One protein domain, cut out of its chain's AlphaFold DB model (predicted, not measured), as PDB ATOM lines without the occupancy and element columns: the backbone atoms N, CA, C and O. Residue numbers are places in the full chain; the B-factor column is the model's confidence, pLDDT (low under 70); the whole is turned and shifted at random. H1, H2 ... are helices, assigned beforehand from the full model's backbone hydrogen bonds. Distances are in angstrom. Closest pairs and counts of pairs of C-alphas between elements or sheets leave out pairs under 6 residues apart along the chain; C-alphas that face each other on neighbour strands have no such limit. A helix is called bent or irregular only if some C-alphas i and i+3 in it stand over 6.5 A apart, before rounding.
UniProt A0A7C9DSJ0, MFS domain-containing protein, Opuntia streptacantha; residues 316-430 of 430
ATOM      1  N   ASP A 316     -64.868 -67.758 -55.388       86.94
ATOM      2  CA  ASP A 316     -64.736 -66.318 -55.628       86.94
ATOM      3  C   ASP A 316     -63.375 -65.804 -55.122       86.94
ATOM      4  O   ASP A 316     -62.666 -65.096 -55.838       86.94
ATOM      5  N   MET A 317     -62.937 -66.252 -53.938       87.12
ATOM      6  CA  MET A 317     -61.621 -65.916 -53.383       87.12
ATOM      7  C   MET A 317     -60.476 -66.405 -54.277       87.12
ATOM      8  O   MET A 317     -59.514 -65.679 -54.512       87.12
ATOM      9  N   LYS A 318     -60.582 -67.623 -54.825       90.38
ATOM     10  CA  LYS A 318     -59.585 -68.159 -55.761       90.38
ATOM     11  C   LYS A 318     -59.487 -67.310 -57.029       90.38
ATOM     12  O   LYS A 318     -58.381 -67.090 -57.508       90.38
ATOM     13  N   VAL A 319     -60.614 -66.841 -57.567       92.88
ATOM     14  CA  VAL A 319     -60.626 -65.956 -58.744       92.88
ATOM     15  C   VAL A 319     -59.921 -64.637 -58.429       92.88
ATOM     16  O   VAL A 319     -59.047 -64.228 -59.188       92.88
ATOM     17  N   LEU A 320     -60.233 -64.020 -57.287       90.94
ATOM     18  CA  LEU A 320     -59.604 -62.766 -56.863       90.94
ATOM     19  C   LEU A 320     -58.092 -62.912 -56.650       90.94
ATOM     20  O   LEU A 320     -57.325 -62.062 -57.088       90.94
ATOM     21  N   LEU A 321     -57.639 -64.008 -56.036       91.12
ATOM     22  CA  LEU A 321     -56.212 -64.255 -55.795       91.12
ATOM     23  C   LEU A 321     -55.404 -64.525 -57.074       91.12
ATOM     24  O   LEU A 321     -54.181 -64.385 -57.059       91.12
ATOM     25  N   LEU A 322     -56.060 -64.921 -58.167       93.94
ATOM     26  CA  LEU A 322     -55.419 -65.090 -59.474       93.94
ATOM     27  C   LEU A 322     -55.321 -63.771 -60.253       93.94
ATOM     28  O   LEU A 322     -54.503 -63.668 -61.172       93.94
ATOM     29  N   ASP A 323     -56.114 -62.763 -59.887       94.12
ATOM     30  CA  ASP A 323     -56.000 -61.429 -60.454       94.12
ATOM     31  C   ASP A 323     -54.760 -60.718 -59.887       94.12
ATOM     32  O   ASP A 323     -54.654 -60.408 -58.697       94.12
ATOM     33  N   LYS A 324     -53.782 -60.464 -60.764       91.75
ATOM     34  CA  LYS A 324     -52.504 -59.853 -60.376       91.75
ATOM     35  C   LYS A 324     -52.676 -58.433 -59.839       91.75
ATOM     36  O   LYS A 324     -51.928 -58.040 -58.947       91.75
ATOM     37  N   VAL A 325     -53.622 -57.663 -60.381       88.56
ATOM     38  CA  VAL A 325     -53.852 -56.271 -59.972       88.56
ATOM     39  C   VAL A 325     -54.430 -56.253 -58.562       88.56
ATOM     40  O   VAL A 325     -53.938 -55.518 -57.706       88.56
ATOM     41  N   TYR A 326     -55.407 -57.117 -58.297       89.38
ATOM     42  CA  TYR A 326     -55.979 -57.311 -56.974       89.38
ATOM     43  C   TYR A 326     -54.918 -57.750 -55.959       89.38
ATOM     44  O   TYR A 326     -54.758 -57.101 -54.926       89.38
ATOM     45  N   ALA A 327     -54.149 -58.800 -56.265       91.44
ATOM     46  CA  ALA A 327     -53.148 -59.341 -55.348       91.44
ATOM     47  C   ALA A 327     -52.069 -58.307 -54.980       91.44
ATOM     48  O   ALA A 327     -51.753 -58.134 -53.802       91.44
ATOM     49  N   VAL A 328     -51.532 -57.577 -55.965       89.25
ATOM     50  CA  VAL A 328     -50.522 -56.533 -55.725       89.25
ATOM     51  C   VAL A 328     -51.101 -55.376 -54.908       89.25
ATOM     52  O   VAL A 328     -50.452 -54.913 -53.971       89.25
ATOM     53  N   ASN A 329     -52.327 -54.936 -55.210       86.31
ATOM     54  CA  ASN A 329     -52.972 -53.853 -54.468       86.31
ATOM     55  C   ASN A 329     -53.243 -54.248 -53.006       86.31
ATOM     56  O   ASN A 329     -52.940 -53.488 -52.090       86.31
ATOM     57  N   VAL A 330     -53.724 -55.472 -52.766       90.50
ATOM     58  CA  VAL A 330     -53.948 -55.992 -51.408       90.50
ATOM     59  C   VAL A 330     -52.635 -56.106 -50.632       90.50
ATOM     60  O   VAL A 330     -52.584 -55.681 -49.482       90.50
ATOM     61  N   LEU A 331     -51.556 -56.612 -51.239       90.38
ATOM     62  CA  LEU A 331     -50.239 -56.678 -50.587       90.38
ATOM     63  C   LEU A 331     -49.697 -55.285 -50.225       90.38
ATOM     64  O   LEU A 331     -49.165 -55.090 -49.125       90.38
ATOM     65  N   GLY A 332     -49.873 -54.307 -51.118       87.12
ATOM     66  CA  GLY A 332     -49.558 -52.906 -50.842       87.12
ATOM     67  C   GLY A 332     -50.380 -52.359 -49.675       87.12
ATOM     68  O   GLY A 332     -49.828 -51.783 -48.738       87.12
ATOM     69  N   TYR A 333     -51.686 -52.622 -49.673       87.00
ATOM     70  CA  TYR A 333     -52.600 -52.183 -48.623       87.00
ATOM     71  C   TYR A 333     -52.301 -52.829 -47.262       87.00
ATOM     72  O   TYR A 333     -52.363 -52.147 -46.240       87.00
ATOM     73  N   ILE A 334     -51.915 -54.109 -47.221       91.12
ATOM     74  CA  ILE A 334     -51.467 -54.787 -45.992       91.12
ATOM     75  C   ILE A 334     -50.228 -54.088 -45.429       91.12
ATOM     76  O   ILE A 334     -50.192 -53.766 -44.243       91.12
ATOM     77  N   SER A 335     -49.237 -53.818 -46.280       87.44
ATOM     78  CA  SER A 335     -47.993 -53.153 -45.874       87.44
ATOM     79  C   SER A 335     -48.265 -51.747 -45.330       87.44
ATOM     80  O   SER A 335     -47.758 -51.378 -44.271       87.44
ATOM     81  N   TYR A 336     -49.132 -50.992 -46.010       83.31
ATOM     82  CA  TYR A 336     -49.593 -49.675 -45.575       83.31
ATOM     83  C   TYR A 336     -50.281 -49.725 -44.200       83.31
ATOM     84  O   TYR A 336     -49.887 -49.011 -43.277       83.31
ATOM     85  N   ASN A 337     -51.259 -50.619 -44.023       87.00
ATOM     86  CA  ASN A 337     -51.993 -50.753 -42.761       87.00
ATOM     87  C   ASN A 337     -51.112 -51.260 -41.617       87.00
ATOM     88  O   ASN A 337     -51.321 -50.862 -40.473       87.00
ATOM     89  N   PHE A 338     -50.122 -52.106 -41.904       88.44
ATOM     90  CA  PHE A 338     -49.161 -52.564 -40.904       88.44
ATOM     91  C   PHE A 338     -48.370 -51.389 -40.318       88.44
ATOM     92  O   PHE A 338     -48.314 -51.235 -39.097       88.44
ATOM     93  N   VAL A 339     -47.809 -50.529 -41.175       83.25
ATOM     94  CA  VAL A 339     -47.042 -49.351 -40.738       83.25
ATOM     95  C   VAL A 339     -47.942 -48.357 -40.009       83.25
ATOM     96  O   VAL A 339     -47.609 -47.925 -38.903       83.25
ATOM     97  N   LEU A 340     -49.102 -48.031 -40.588       83.06
ATOM     98  CA  LEU A 340     -50.045 -47.086 -39.991       83.06
ATOM     99  C   LEU A 340     -50.565 -47.587 -38.638       83.06
ATOM    100  O   LEU A 340     -50.623 -46.819 -37.680       83.06
ATOM    101  N   GLY A 341     -50.899 -48.875 -38.532       87.19
ATOM    102  CA  GLY A 341     -51.356 -49.505 -37.296       87.19
ATOM    103  C   GLY A 341     -50.271 -49.532 -36.222       87.19
ATOM    104  O   GLY A 341     -50.537 -49.168 -35.076       87.19
ATOM    105  N   ALA A 342     -49.033 -49.880 -36.589       87.00
ATOM    106  CA  ALA A 342     -47.902 -49.852 -35.668       87.00
ATOM    107  C   ALA A 342     -47.646 -48.436 -35.137       87.00
ATOM    108  O   ALA A 342     -47.511 -48.247 -33.929       87.00
ATOM    109  N   TYR A 343     -47.634 -47.430 -36.015       84.56
ATOM    110  CA  TYR A 343     -47.440 -46.042 -35.603       84.56
ATOM    111  C   TYR A 343     -48.602 -45.528 -34.746       84.56
ATOM    112  O   TYR A 343     -48.376 -44.874 -33.731       84.56
ATOM    113  N   SER A 344     -49.840 -45.869 -35.107       87.69
ATOM    114  CA  SER A 344     -51.026 -45.444 -34.362       87.69
ATOM    115  C   SER A 344     -51.065 -46.052 -32.958       87.69
ATOM    116  O   SER A 344     -51.459 -45.380 -32.009       87.69
ATOM    117  N   TYR A 345     -50.637 -47.302 -32.786       92.38
ATOM    118  CA  TYR A 345     -50.648 -47.941 -31.471       92.38
ATOM    119  C   TYR A 345     -49.448 -47.531 -30.605       92.38
ATOM    120  O   TYR A 345     -49.598 -47.189 -29.437       92.38
ATOM    121  N   TRP A 346     -48.242 -47.530 -31.179       91.12
ATOM    122  CA  TRP A 346     -47.000 -47.308 -30.430       91.12
ATOM    123  C   TRP A 346     -46.549 -45.847 -30.376       91.12
ATOM    124  O   TRP A 346     -45.662 -45.517 -29.585       91.12
ATOM    125  N   GLY A 347     -47.132 -44.971 -31.194       87.56
ATOM    126  CA  GLY A 347     -46.737 -43.572 -31.354       87.56
ATOM    127  C   GLY A 347     -46.675 -42.792 -30.039       87.56
ATOM    128  O   GLY A 347     -45.581 -42.360 -29.658       87.56
ATOM    129  N   PRO A 348     -47.787 -42.665 -29.286       89.06
ATOM    130  CA  PRO A 348     -47.787 -41.937 -28.016       89.06
ATOM    131  C   PRO A 348     -46.756 -42.493 -27.028       89.06
ATOM    132  O   PRO A 348     -45.984 -41.747 -26.421       89.06
ATOM    133  N   LYS A 349     -46.661 -43.825 -26.930       89.19
ATOM    134  CA  LYS A 349     -45.707 -44.506 -26.051       89.19
ATOM    135  C   LYS A 349     -44.248 -44.241 -26.433       89.19
ATOM    136  O   LYS A 349     -43.408 -44.072 -25.543       89.19
ATOM    137  N   ALA A 350     -43.934 -44.201 -27.726       86.62
ATOM    138  CA  ALA A 350     -42.621 -43.808 -28.226       86.62
ATOM    139  C   ALA A 350     -42.328 -42.333 -27.908       86.62
ATOM    140  O   ALA A 350     -41.216 -42.011 -27.486       86.62
ATOM    141  N   GLY A 351     -43.331 -41.456 -28.015       83.94
ATOM    142  CA  GLY A 351     -43.252 -40.059 -27.583       83.94
ATOM    143  C   GLY A 351     -42.780 -39.913 -26.133       83.94
ATOM    144  O   GLY A 351     -41.845 -39.158 -25.869       83.94
ATOM    145  N   TYR A 352     -43.348 -40.689 -25.206       85.50
ATOM    146  CA  TYR A 352     -42.920 -40.680 -23.802       85.50
ATOM    147  C   TYR A 352     -41.556 -41.351 -23.575       85.50
ATOM    148  O   TYR A 352     -40.707 -40.781 -22.898       85.50
ATOM    149  N   ASN A 353     -41.328 -42.557 -24.109       85.25
ATOM    150  CA  ASN A 353     -40.155 -43.366 -23.741       85.25
ATOM    151  C   ASN A 353     -38.874 -43.036 -24.521       85.25
ATOM    152  O   ASN A 353     -37.784 -43.263 -24.005       85.25
ATOM    153  N   ILE A 354     -38.995 -42.588 -25.772       84.25
ATOM    154  CA  ILE A 354     -37.852 -42.329 -26.662       84.25
ATOM    155  C   ILE A 354     -37.577 -40.829 -26.734       84.25
ATOM    156  O   ILE A 354     -36.425 -40.411 -26.651       84.25
ATOM    157  N   TYR A 355     -38.634 -40.026 -26.866       80.44
ATOM    158  CA  TYR A 355     -38.526 -38.580 -27.077       80.44
ATOM    159  C   TYR A 355     -38.778 -37.742 -25.816       80.44
ATOM    160  O   TYR A 355     -38.702 -36.519 -25.889       80.44
ATOM    161  N   ASN A 356     -39.058 -38.370 -24.664       82.25
ATOM    162  CA  ASN A 356     -39.303 -37.711 -23.373       82.25
ATOM    163  C   ASN A 356     -40.360 -36.586 -23.430       82.25
ATOM    164  O   ASN A 356     -40.246 -35.565 -22.752       82.25
ATOM    165  N   MET A 357     -41.402 -36.759 -24.247       83.94
ATOM    166  CA  MET A 357     -42.491 -35.789 -24.371       83.94
ATOM    167  C   MET A 357     -43.402 -35.834 -23.138       83.94
ATOM    168  O   MET A 357     -43.882 -36.898 -22.766       83.94
ATOM    169  N   ALA A 358     -43.721 -34.681 -22.545       83.06
ATOM    170  CA  ALA A 358     -44.602 -34.614 -21.371       83.06
ATOM    171  C   ALA A 358     -46.091 -34.871 -21.690       83.06
ATOM    172  O   ALA A 358     -46.840 -35.340 -20.835       83.06
ATOM    173  N   ASN A 359     -46.523 -34.559 -22.915       86.62
ATOM    174  CA  ASN A 359     -47.924 -34.601 -23.350       86.62
ATOM    175  C   ASN A 359     -48.075 -35.335 -24.693       86.62
ATOM    176  O   ASN A 359     -48.759 -34.846 -25.593       86.62
ATOM    177  N   ALA A 360     -47.412 -36.488 -24.851       86.38
ATOM    178  CA  ALA A 360     -47.385 -37.196 -26.132       86.38
ATOM    179  C   ALA A 360     -48.796 -37.531 -26.644       86.38
ATOM    180  O   ALA A 360     -49.059 -37.346 -27.823       86.38
ATOM    181  N   ASP A 361     -49.732 -37.921 -25.774       88.75
ATOM    182  CA  ASP A 361     -51.100 -38.272 -26.190       88.75
ATOM    183  C   ASP A 361     -51.841 -37.091 -26.851       88.75
ATOM    184  O   ASP A 361     -52.479 -37.253 -27.889       88.75
ATOM    185  N   MET A 362     -51.711 -35.880 -26.291       88.88
ATOM    186  CA  MET A 362     -52.311 -34.665 -26.864       88.88
ATOM    187  C   MET A 362     -51.645 -34.263 -28.173       88.88
ATOM    188  O   MET A 362     -52.314 -33.883 -29.131       88.88
ATOM    189  N   ILE A 363     -50.320 -34.355 -28.208       86.69
ATOM    190  CA  ILE A 363     -49.523 -34.004 -29.373       86.69
ATOM    191  C   ILE A 363     -49.854 -34.945 -30.541       86.69
ATOM    192  O   ILE A 363     -50.196 -34.471 -31.622       86.69
ATOM    193  N   PHE A 364     -49.824 -36.262 -30.319       85.69
ATOM    194  CA  PHE A 364     -50.181 -37.258 -31.331       85.69
ATOM    195  C   PHE A 364     -51.650 -37.139 -31.752       85.69
ATOM    196  O   PHE A 364     -51.932 -37.219 -32.942       85.69
ATOM    197  N   GLY A 365     -52.574 -36.845 -30.828       85.44
ATOM    198  CA  GLY A 365     -53.958 -36.515 -31.182       85.44
ATOM    199  C   GLY A 365     -54.058 -35.317 -32.129       85.44
ATOM    200  O   GLY A 365     -54.702 -35.402 -33.177       85.44
ATOM    201  N   GLY A 366     -53.355 -34.226 -31.818       84.75
ATOM    202  CA  GLY A 366     -53.287 -33.042 -32.677       84.75
ATOM    203  C   GLY A 366     -52.726 -33.343 -34.072       84.75
ATOM    204  O   GLY A 366     -53.295 -32.891 -35.067       84.75
ATOM    205  N   ILE A 367     -51.666 -34.157 -34.160       83.62
ATOM    206  CA  ILE A 367     -51.109 -34.624 -35.442       83.62
ATOM    207  C   ILE A 367     -52.154 -35.385 -36.232       83.62
ATOM    208  O   ILE A 367     -52.355 -35.078 -37.400       83.62
ATOM    209  N   THR A 368     -52.791 -36.383 -35.623       84.44
ATOM    210  CA  THR A 368     -53.697 -37.286 -36.332       84.44
ATOM    211  C   THR A 368     -54.886 -36.526 -36.913       84.44
ATOM    212  O   THR A 368     -55.258 -36.769 -38.059       84.44
ATOM    213  N   VAL A 369     -55.425 -35.537 -36.193       83.50
ATOM    214  CA  VAL A 369     -56.473 -34.644 -36.722       83.50
ATOM    215  C   VAL A 369     -55.932 -33.751 -37.835       83.50
ATOM    216  O   VAL A 369     -56.502 -33.729 -38.926       83.50
ATOM    217  N   GLY A 370     -54.833 -33.030 -37.589       81.31
ATOM    218  CA  GLY A 370     -54.278 -32.083 -38.559       81.31
ATOM    219  C   GLY A 370     -53.825 -32.754 -39.858       81.31
ATOM    220  O   GLY A 370     -54.067 -32.237 -40.949       81.31
ATOM    221  N   CYS A 371     -53.217 -33.933 -39.746       78.50
ATOM    222  CA  CYS A 371     -52.762 -34.730 -40.876       78.50
ATOM    223  C   CYS A 371     -53.917 -35.465 -41.551       78.50
ATOM    224  O   CYS A 371     -54.015 -35.402 -42.769       78.50
ATOM    225  N   GLY A 372     -54.821 -36.090 -40.795       80.19
ATOM    226  CA  GLY A 372     -55.946 -36.837 -41.356       80.19
ATOM    227  C   GLY A 372     -56.936 -35.942 -42.100       80.19
ATOM    228  O   GLY A 372     -57.209 -36.166 -43.280       80.19
ATOM    229  N   LEU A 373     -57.434 -34.880 -41.454       83.75
ATOM    230  CA  LEU A 373     -58.356 -33.932 -42.097       83.75
ATOM    231  C   LEU A 373     -57.651 -33.159 -43.208       83.75
ATOM    232  O   LEU A 373     -58.151 -33.064 -44.327       83.75
ATOM    233  N   GLY A 374     -56.466 -32.627 -42.903       83.12
ATOM    234  CA  GLY A 374     -55.705 -31.824 -43.841       83.12
ATOM    235  C   GLY A 374     -55.255 -32.609 -45.072       83.12
ATOM    236  O   GLY A 374     -55.283 -32.055 -46.164       83.12
ATOM    237  N   GLY A 375     -54.852 -33.868 -44.901       80.25
ATOM    238  CA  GLY A 375     -54.460 -34.775 -45.979       80.25
ATOM    239  C   GLY A 375     -55.651 -35.208 -46.829       80.25
ATOM    240  O   GLY A 375     -55.564 -35.149 -48.050       80.25
ATOM    241  N   THR A 376     -56.794 -35.523 -46.210       81.31
ATOM    242  CA  THR A 376     -58.023 -35.879 -46.945       81.31
ATOM    243  C   THR A 376     -58.513 -34.716 -47.811       81.31
ATOM    244  O   THR A 376     -58.805 -34.899 -48.992       81.31
ATOM    245  N   ILE A 377     -58.563 -33.501 -47.249       83.69
ATOM    246  CA  ILE A 377     -58.994 -32.302 -47.982       83.69
ATOM    247  C   ILE A 377     -57.987 -31.963 -49.086       83.69
ATOM    248  O   ILE A 377     -58.385 -31.760 -50.229       83.69
ATOM    249  N   ALA A 378     -56.687 -31.932 -48.772       84.81
ATOM    250  CA  ALA A 378     -55.658 -31.626 -49.762       84.81
ATOM    251  C   ALA A 378     -55.626 -32.662 -50.895       84.81
ATOM    252  O   ALA A 378     -55.542 -32.280 -52.056       84.81
ATOM    253  N   GLY A 379     -55.744 -33.953 -50.577       82.94
ATOM    254  CA  GLY A 379     -55.801 -35.029 -51.564       82.94
ATOM    255  C   GLY A 379     -57.000 -34.894 -52.500       82.94
ATOM    256  O   GLY A 379     -56.832 -35.015 -53.710       82.94
ATOM    257  N   GLY A 380     -58.179 -34.559 -51.962       81.31
ATOM    258  CA  GLY A 380     -59.370 -34.271 -52.765       81.31
ATOM    259  C   GLY A 380     -59.166 -33.078 -53.701       81.31
ATOM    260  O   GLY A 380     -59.341 -33.211 -54.907       81.31
ATOM    261  N   LEU A 381     -58.696 -31.944 -53.170       84.62
ATOM    262  CA  LEU A 381     -58.453 -30.730 -53.961       84.62
ATOM    263  C   LEU A 381     -57.399 -30.937 -55.058       84.62
ATOM    264  O   LEU A 381     -57.567 -30.453 -56.176       84.62
ATOM    265  N   VAL A 382     -56.313 -31.653 -54.754       86.62
ATOM    266  CA  VAL A 382     -55.268 -31.970 -55.736       86.62
ATOM    267  C   VAL A 382     -55.803 -32.921 -56.802       86.62
ATOM    268  O   VAL A 382     -55.511 -32.729 -57.979       86.62
ATOM    269  N   LEU A 383     -56.608 -33.918 -56.426       84.25
ATOM    270  CA  LEU A 383     -57.212 -34.836 -57.388       84.25
ATOM    271  C   LEU A 383     -58.186 -34.117 -58.328       84.25
ATOM    272  O   LEU A 383     -58.148 -34.356 -59.535       84.25
ATOM    273  N   ASP A 384     -58.997 -33.207 -57.793       85.75
ATOM    274  CA  ASP A 384     -59.917 -32.387 -58.584       85.75
ATOM    275  C   ASP A 384     -59.152 -31.452 -59.528       85.75
ATOM    276  O   ASP A 384     -59.504 -31.330 -60.703       85.75
ATOM    277  N   TYR A 385     -58.038 -30.870 -59.066       87.81
ATOM    278  CA  TYR A 385     -57.135 -30.089 -59.914       87.81
ATOM    279  C   TYR A 385     -56.496 -30.934 -61.028       87.81
ATOM    280  O   TYR A 385     -56.345 -30.472 -62.158       87.81
ATOM    281  N   MET A 386     -56.146 -32.190 -60.739       86.69
ATOM    282  CA  MET A 386     -55.543 -33.120 -61.697       86.69
ATOM    283  C   MET A 386     -56.554 -33.773 -62.648       86.69
ATOM    284  O   MET A 386     -56.140 -34.601 -63.457       86.69
ATOM    285  N   SER A 387     -57.842 -33.414 -62.599       83.62
ATOM    286  CA  SER A 387     -58.979 -34.164 -63.155       83.62
ATOM    287  C   SER A 387     -59.153 -35.543 -62.503       83.62
ATOM    288  O   SER A 387     -58.246 -36.387 -62.524       83.62
ATOM    289  N   SER A 388     -60.346 -35.778 -61.951       80.38
ATOM    290  CA  SER A 388     -60.697 -36.909 -61.079       80.38
ATOM    291  C   SER A 388     -60.850 -38.234 -61.848       80.38
ATOM    292  O   SER A 388     -61.902 -38.871 -61.853       80.38
ATOM    293  N   THR A 389     -59.786 -38.660 -62.533       88.75
ATOM    294  CA  THR A 389     -59.691 -39.951 -63.223       88.75
ATOM    295  C   THR A 389     -59.022 -41.001 -62.335       88.75
ATOM    296  O   THR A 389     -58.164 -40.685 -61.509       88.75
ATOM    297  N   ILE A 390     -59.353 -42.279 -62.546       83.06
ATOM    298  CA  ILE A 390     -58.774 -43.407 -61.792       83.06
ATOM    299  C   ILE A 390     -57.241 -43.434 -61.912       83.06
ATOM    300  O   ILE A 390     -56.537 -43.659 -60.929       83.06
ATOM    301  N   SER A 391     -56.702 -43.158 -63.106       84.81
ATOM    302  CA  SER A 391     -55.249 -43.127 -63.322       84.81
ATOM    303  C   SER A 391     -54.573 -42.031 -62.495       84.81
ATOM    304  O   SER A 391     -53.534 -42.278 -61.882       84.81
ATOM    305  N   ASN A 392     -55.167 -40.836 -62.435       86.50
ATOM    306  CA  ASN A 392     -54.618 -39.727 -61.658       86.50
ATOM    307  C   ASN A 392     -54.741 -39.970 -60.154       86.50
ATOM    308  O   ASN A 392     -53.800 -39.661 -59.430       86.50
ATOM    309  N   ALA A 393     -55.820 -40.612 -59.698       82.88
ATOM    310  CA  ALA A 393     -55.965 -41.033 -58.307       82.88
ATOM    311  C   ALA A 393     -54.850 -42.006 -57.887       82.88
ATOM    312  O   ALA A 393     -54.201 -41.792 -56.865       82.88
ATOM    313  N   PHE A 394     -54.552 -43.023 -58.705       83.62
ATOM    314  CA  PHE A 394     -53.448 -43.948 -58.423       83.62
ATOM    315  C   PHE A 394     -52.078 -43.267 -58.457       83.62
ATOM    316  O   PHE A 394     -51.241 -43.547 -57.602       83.62
ATOM    317  N   LYS A 395     -51.838 -42.358 -59.412       85.94
ATOM    318  CA  LYS A 395     -50.587 -41.583 -59.470       85.94
ATOM    319  C   LYS A 395     -50.416 -40.702 -58.239       85.94
ATOM    320  O   LYS A 395     -49.324 -40.669 -57.676       85.94
ATOM    321  N   LEU A 396     -51.478 -40.013 -57.824       85.75
ATOM    322  CA  LEU A 396     -51.473 -39.162 -56.641       85.75
ATOM    323  C   LEU A 396     -51.166 -39.988 -55.391       85.75
ATOM    324  O   LEU A 396     -50.233 -39.646 -54.673       85.75
ATOM    325  N   LEU A 397     -51.868 -41.110 -55.203       83.00
ATOM    326  CA  LEU A 397     -51.660 -42.027 -54.081       83.00
ATOM    327  C   LEU A 397     -50.235 -42.603 -54.049       83.00
ATOM    328  O   LEU A 397     -49.591 -42.626 -53.004       83.00
ATOM    329  N   ALA A 398     -49.711 -43.054 -55.191       83.12
ATOM    330  CA  ALA A 398     -48.358 -43.603 -55.267       83.12
ATOM    331  C   ALA A 398     -47.291 -42.535 -54.977       83.12
ATOM    332  O   ALA A 398     -46.326 -42.797 -54.259       83.12
ATOM    333  N   THR A 399     -47.477 -41.324 -55.507       85.94
ATOM    334  CA  THR A 399     -46.551 -40.201 -55.296       85.94
ATOM    335  C   THR A 399     -46.578 -39.741 -53.842       85.94
ATOM    336  O   THR A 399     -45.519 -39.545 -53.247       85.94
ATOM    337  N   SER A 400     -47.766 -39.613 -53.245       82.75
ATOM    338  CA  SER A 400     -47.931 -39.192 -51.853       82.75
ATOM    339  C   SER A 400     -47.324 -40.217 -50.889       82.75
ATOM    340  O   SER A 400     -46.543 -39.840 -50.012       82.75
ATOM    341  N   ALA A 401     -47.560 -41.514 -51.124       80.31
ATOM    342  CA  ALA A 401     -46.976 -42.596 -50.338       80.31
ATOM    343  C   ALA A 401     -45.445 -42.661 -50.469       80.31
ATOM    344  O   ALA A 401     -44.746 -42.812 -49.465       80.31
ATOM    345  N   PHE A 402     -44.903 -42.518 -51.685       83.44
ATOM    346  CA  PHE A 402     -43.455 -42.522 -51.913       83.44
ATOM    347  C   PHE A 402     -42.765 -41.344 -51.223       83.44
ATOM    348  O   PHE A 402     -41.771 -41.535 -50.519       83.44
ATOM    349  N   LEU A 403     -43.313 -40.136 -51.380       81.94
ATOM    350  CA  LEU A 403     -42.813 -38.952 -50.689       81.94
ATOM    351  C   LEU A 403     -42.879 -39.157 -49.174       81.94
ATOM    352  O   LEU A 403     -41.863 -38.985 -48.506       81.94
ATOM    353  N   GLY A 404     -44.019 -39.609 -48.641       73.69
ATOM    354  CA  GLY A 404     -44.187 -39.908 -47.216       73.69
ATOM    355  C   GLY A 404     -43.144 -40.899 -46.686       73.69
ATOM    356  O   GLY A 404     -42.553 -40.670 -45.631       73.69
ATOM    357  N   ALA A 405     -42.848 -41.964 -47.437       73.75
ATOM    358  CA  ALA A 405     -41.828 -42.945 -47.071       73.75
ATOM    359  C   ALA A 405     -40.406 -42.356 -47.074       73.75
ATOM    360  O   ALA A 405     -39.669 -42.535 -46.101       73.75
ATOM    361  N   ALA A 406     -40.026 -41.625 -48.128       77.50
ATOM    362  CA  ALA A 406     -38.710 -40.992 -48.239       77.50
ATOM    363  C   ALA A 406     -38.455 -40.030 -47.075       77.50
ATOM    364  O   ALA A 406     -37.388 -39.998 -46.465       77.50
ATOM    365  N   PHE A 407     -39.480 -39.281 -46.722       72.25
ATOM    366  CA  PHE A 407     -39.436 -38.307 -45.662       72.25
ATOM    367  C   PHE A 407     -39.433 -38.918 -44.253       72.25
ATOM    368  O   PHE A 407     -38.666 -38.465 -43.400       72.25
ATOM    369  N   CYS A 408     -40.208 -39.982 -44.011       68.56
ATOM    370  CA  CYS A 408     -40.095 -40.789 -42.792       68.56
ATOM    371  C   CYS A 408     -38.675 -41.346 -42.624       68.56
ATOM    372  O   CYS A 408     -38.116 -41.309 -41.527       68.56
ATOM    373  N   PHE A 409     -38.071 -41.821 -43.716       73.44
ATOM    374  CA  PHE A 409     -36.703 -42.330 -43.716       73.44
ATOM    375  C   PHE A 409     -35.687 -41.230 -43.374       73.44
ATOM    376  O   PHE A 409     -34.857 -41.413 -42.485       73.44
ATOM    377  N   VAL A 410     -35.806 -40.054 -43.997       71.94
ATOM    378  CA  VAL A 410     -34.972 -38.882 -43.684       71.94
ATOM    379  C   VAL A 410     -35.112 -38.486 -42.212       71.94
ATOM    380  O   VAL A 410     -34.106 -38.346 -41.519       71.94
ATOM    381  N   ALA A 411     -36.340 -38.370 -41.697       65.56
ATOM    382  CA  ALA A 411     -36.586 -38.025 -40.297       65.56
ATOM    383  C   ALA A 411     -35.961 -39.042 -39.323       65.56
ATOM    384  O   ALA A 411     -35.437 -38.654 -38.281       65.56
ATOM    385  N   PHE A 412     -35.965 -40.332 -39.673       67.56
ATOM    386  CA  PHE A 412     -35.329 -41.380 -38.876       67.56
ATOM    387  C   PHE A 412     -33.794 -41.258 -38.836       67.56
ATOM    388  O   PHE A 412     -33.180 -41.540 -37.805       67.56
ATOM    389  N   CYS A 413     -33.161 -40.814 -39.926       70.12
ATOM    390  CA  CYS A 413     -31.707 -40.652 -40.003       70.12
ATOM    391  C   CYS A 413     -31.170 -39.499 -39.130       70.12
ATOM    392  O   CYS A 413     -30.074 -39.610 -38.577       70.12
ATOM    393  N   PHE A 414     -31.927 -38.412 -38.944       66.69
ATOM    394  CA  PHE A 414     -31.492 -37.224 -38.189       66.69
ATOM    395  C   PHE A 414     -31.927 -37.274 -36.711       66.69
ATOM    396  O   PHE A 414     -32.708 -36.464 -36.224       66.69
ATOM    397  N   LYS A 415     -31.390 -38.248 -35.970       56.03
ATOM    398  CA  LYS A 415     -31.824 -38.632 -34.610       56.03
ATOM    399  C   LYS A 415     -31.506 -37.628 -33.476       56.03
ATOM    400  O   LYS A 415     -31.830 -37.926 -32.329       56.03
ATOM    401  N   LYS A 416     -30.818 -36.501 -33.726       49.19
ATOM    402  CA  LYS A 416     -30.113 -35.760 -32.649       49.19
ATOM    403  C   LYS A 416     -30.378 -34.263 -32.483       49.19
ATOM    404  O   LYS A 416     -29.912 -33.725 -31.482       49.19
ATOM    405  N   GLU A 417     -31.141 -33.603 -33.348       47.94
ATOM    406  CA  GLU A 417     -31.535 -32.209 -33.093       47.94
ATOM    407  C   GLU A 417     -32.968 -32.152 -32.556       47.94
ATOM    408  O   GLU A 417     -33.938 -32.540 -33.206       47.94
ATOM    409  N   MET A 418     -33.051 -31.751 -31.289       49.06
ATOM    410  CA  MET A 418     -34.254 -31.652 -30.476       49.06
ATOM    411  C   MET A 418     -35.263 -30.671 -31.085       49.06
ATOM    412  O   MET A 418     -34.927 -29.509 -31.292       49.06
ATOM    413  N   SER A 419     -36.515 -31.121 -31.219       40.12
ATOM    414  CA  SER A 419     -37.753 -30.363 -31.509       40.12
ATOM    415  C   SER A 419     -38.360 -30.617 -32.896       40.12
ATOM    416  O   SER A 419     -38.023 -29.975 -33.879       40.12
ATOM    417  N   VAL A 420     -39.360 -31.504 -32.938       48.84
ATOM    418  CA  VAL A 420     -40.680 -31.258 -33.567       48.84
ATOM    419  C   VAL A 420     -40.788 -31.047 -35.097       48.84
ATOM    420  O   VAL A 420     -41.872 -31.255 -35.627       48.84
ATOM    421  N   ASN A 421     -39.742 -30.760 -35.873       44.75
ATOM    422  CA  ASN A 421     -39.979 -30.192 -37.212       44.75
ATOM    423  C   ASN A 421     -40.171 -31.180 -38.383       44.75
ATOM    424  O   ASN A 421     -40.868 -30.826 -39.326       44.75
ATOM    425  N   CYS A 422     -39.674 -32.425 -38.350       41.41
ATOM    426  CA  CYS A 422     -39.810 -33.331 -39.516       41.41
ATOM    427  C   CYS A 422     -40.760 -34.521 -39.323       41.41
ATOM    428  O   CYS A 422     -41.408 -34.930 -40.280       41.41
ATOM    429  N   LEU A 423     -40.950 -35.038 -38.106       46.66
ATOM    430  CA  LEU A 423     -41.921 -36.125 -37.874       46.66
ATOM    431  C   LEU A 423     -43.385 -35.652 -38.078       46.66
ATOM    432  O   LEU A 423     -44.274 -36.463 -38.299       46.66
ATOM    433  N   PHE A 424     -43.622 -34.331 -38.053       49.44
ATOM    434  CA  PHE A 424     -44.942 -33.686 -38.139       49.44
ATOM    435  C   PHE A 424     -45.297 -33.140 -39.522       49.44
ATOM    436  O   PHE A 424     -46.478 -33.006 -39.830       49.44
ATOM    437  N   LEU A 425     -44.316 -32.843 -40.376       40.25
ATOM    438  CA  LEU A 425     -44.593 -32.416 -41.751       40.25
ATOM    439  C   LEU A 425     -44.871 -33.608 -42.686       40.25
ATOM    440  O   LEU A 425     -45.350 -33.408 -43.796       40.25
ATOM    441  N   LEU A 426     -44.598 -34.844 -42.242       40.59
ATOM    442  CA  LEU A 426     -44.368 -35.982 -43.145       40.59
ATOM    443  C   LEU A 426     -45.291 -37.183 -42.970       40.59
ATOM    444  O   LEU A 426     -45.415 -37.994 -43.881       40.59
ATOM    445  N   LEU A 427     -46.073 -37.213 -41.894       41.59
ATOM    446  CA  LEU A 427     -47.235 -38.099 -41.758       41.59
ATOM    447  C   LEU A 427     -48.473 -37.620 -42.530       41.59
ATOM    448  O   LEU A 427     -49.547 -38.192 -42.385       41.59
ATOM    449  N   ARG A 428     -48.361 -36.557 -43.331       46.47
ATOM    450  CA  ARG A 428     -49.536 -35.866 -43.875       46.47
ATOM    451  C   ARG A 428     -49.917 -36.244 -45.311       46.47
ATOM    452  O   ARG A 428     -50.929 -35.763 -45.812       46.47
ATOM    453  N   HIS A 429     -49.149 -37.118 -45.955       33.72
ATOM    454  CA  HIS A 429     -49.426 -37.609 -47.312       33.72
ATOM    455  C   HIS A 429     -49.622 -39.132 -47.405       33.72
ATOM    456  O   HIS A 429     -49.499 -39.696 -48.494       33.72
ATOM    457  N   LEU A 430     -49.950 -39.781 -46.285       33.88
ATOM    458  CA  LEU A 430     -50.412 -41.172 -46.277       33.88
ATOM    459  C   LEU A 430     -51.915 -41.256 -46.543       33.88
ATOM    460  O   LEU A 430     -52.662 -40.489 -45.892       33.88
TER     461      LEU A 430
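Overview. This is residues 316 to 430 of the 430 residues of the protein "MFS domain-containing protein" of Opuntia streptacantha (UniProt A0A7C9DSJ0). Three long helices, H2, H3 and H4, form a loose zigzag: each folds back beside the one before, meeting it near the turn and opening from there as a narrow V. The short H1 stands crosswise at the beginning of H2, and the unnamed tail, residues 414 to 430, folds back into the opening between H3 and H4. The printed part has 115 residues with four named helices, H1 to H4 in chain order, and no named strand; the class is all helix. It is loose, with a radius of gyration of the C-alphas of 16.8 A and spans of 50 by 36 by 25 A.

Along the chain. H1, residues 316 to 322, begins at C-alpha 316 (-64.736, -66.318, -55.628) and is 10.2 A long. H2, residues 324 to 353, measures 42.0 A; it is irregular, with C-alphas 345 and 348 7.5 A apart, and has a kink of 48 degrees near residue 347. H3, residues 360 to 385, measures 35.9 A. H4, residues 390 to 413, measures 34.9 A and ends at C-alpha 413 (-31.707, -40.652, -40.003).

Arrangement. H1 and H2 only just touch, with 3 pairs of C-alphas within 8 A, and only at the corner; the closest C-alphas, of Leu 321 and Ala 327, are 5.8 A apart, and the lines are about perpendicular at 89 degrees. H2 and H3 form a helical hairpin, opposite ways at a shallow tilt of 32 degrees, only just short of steep. Residues 347 to 352 of H2 touch residues 360 to 364 of H3; the closest C-alphas, of Pro 348 and Ala 360, are 5.1 A apart. H3 and H4 form another helical hairpin, opposite ways at a shallow tilt of 33 degrees, only just short of steep. Residues 379 to 383 of H3 touch residues 392 to 396 of H4; the closest C-alphas, of Leu 383 and Ala 393, are 6.4 A apart. H2 and H4 are apart. In H1, H3 and H4 every O i to N i+4 pair is within hydrogen-bond range; in H2, 24 of 26 are.

Size, cuts and confidence. The C-alphas farthest apart, of Asp 316 and Glu 417, are 52.7 A apart. The printed part has no cut, and no link is long. Residues 408, 411 to 412 and 414 to 430 have pLDDT under 70.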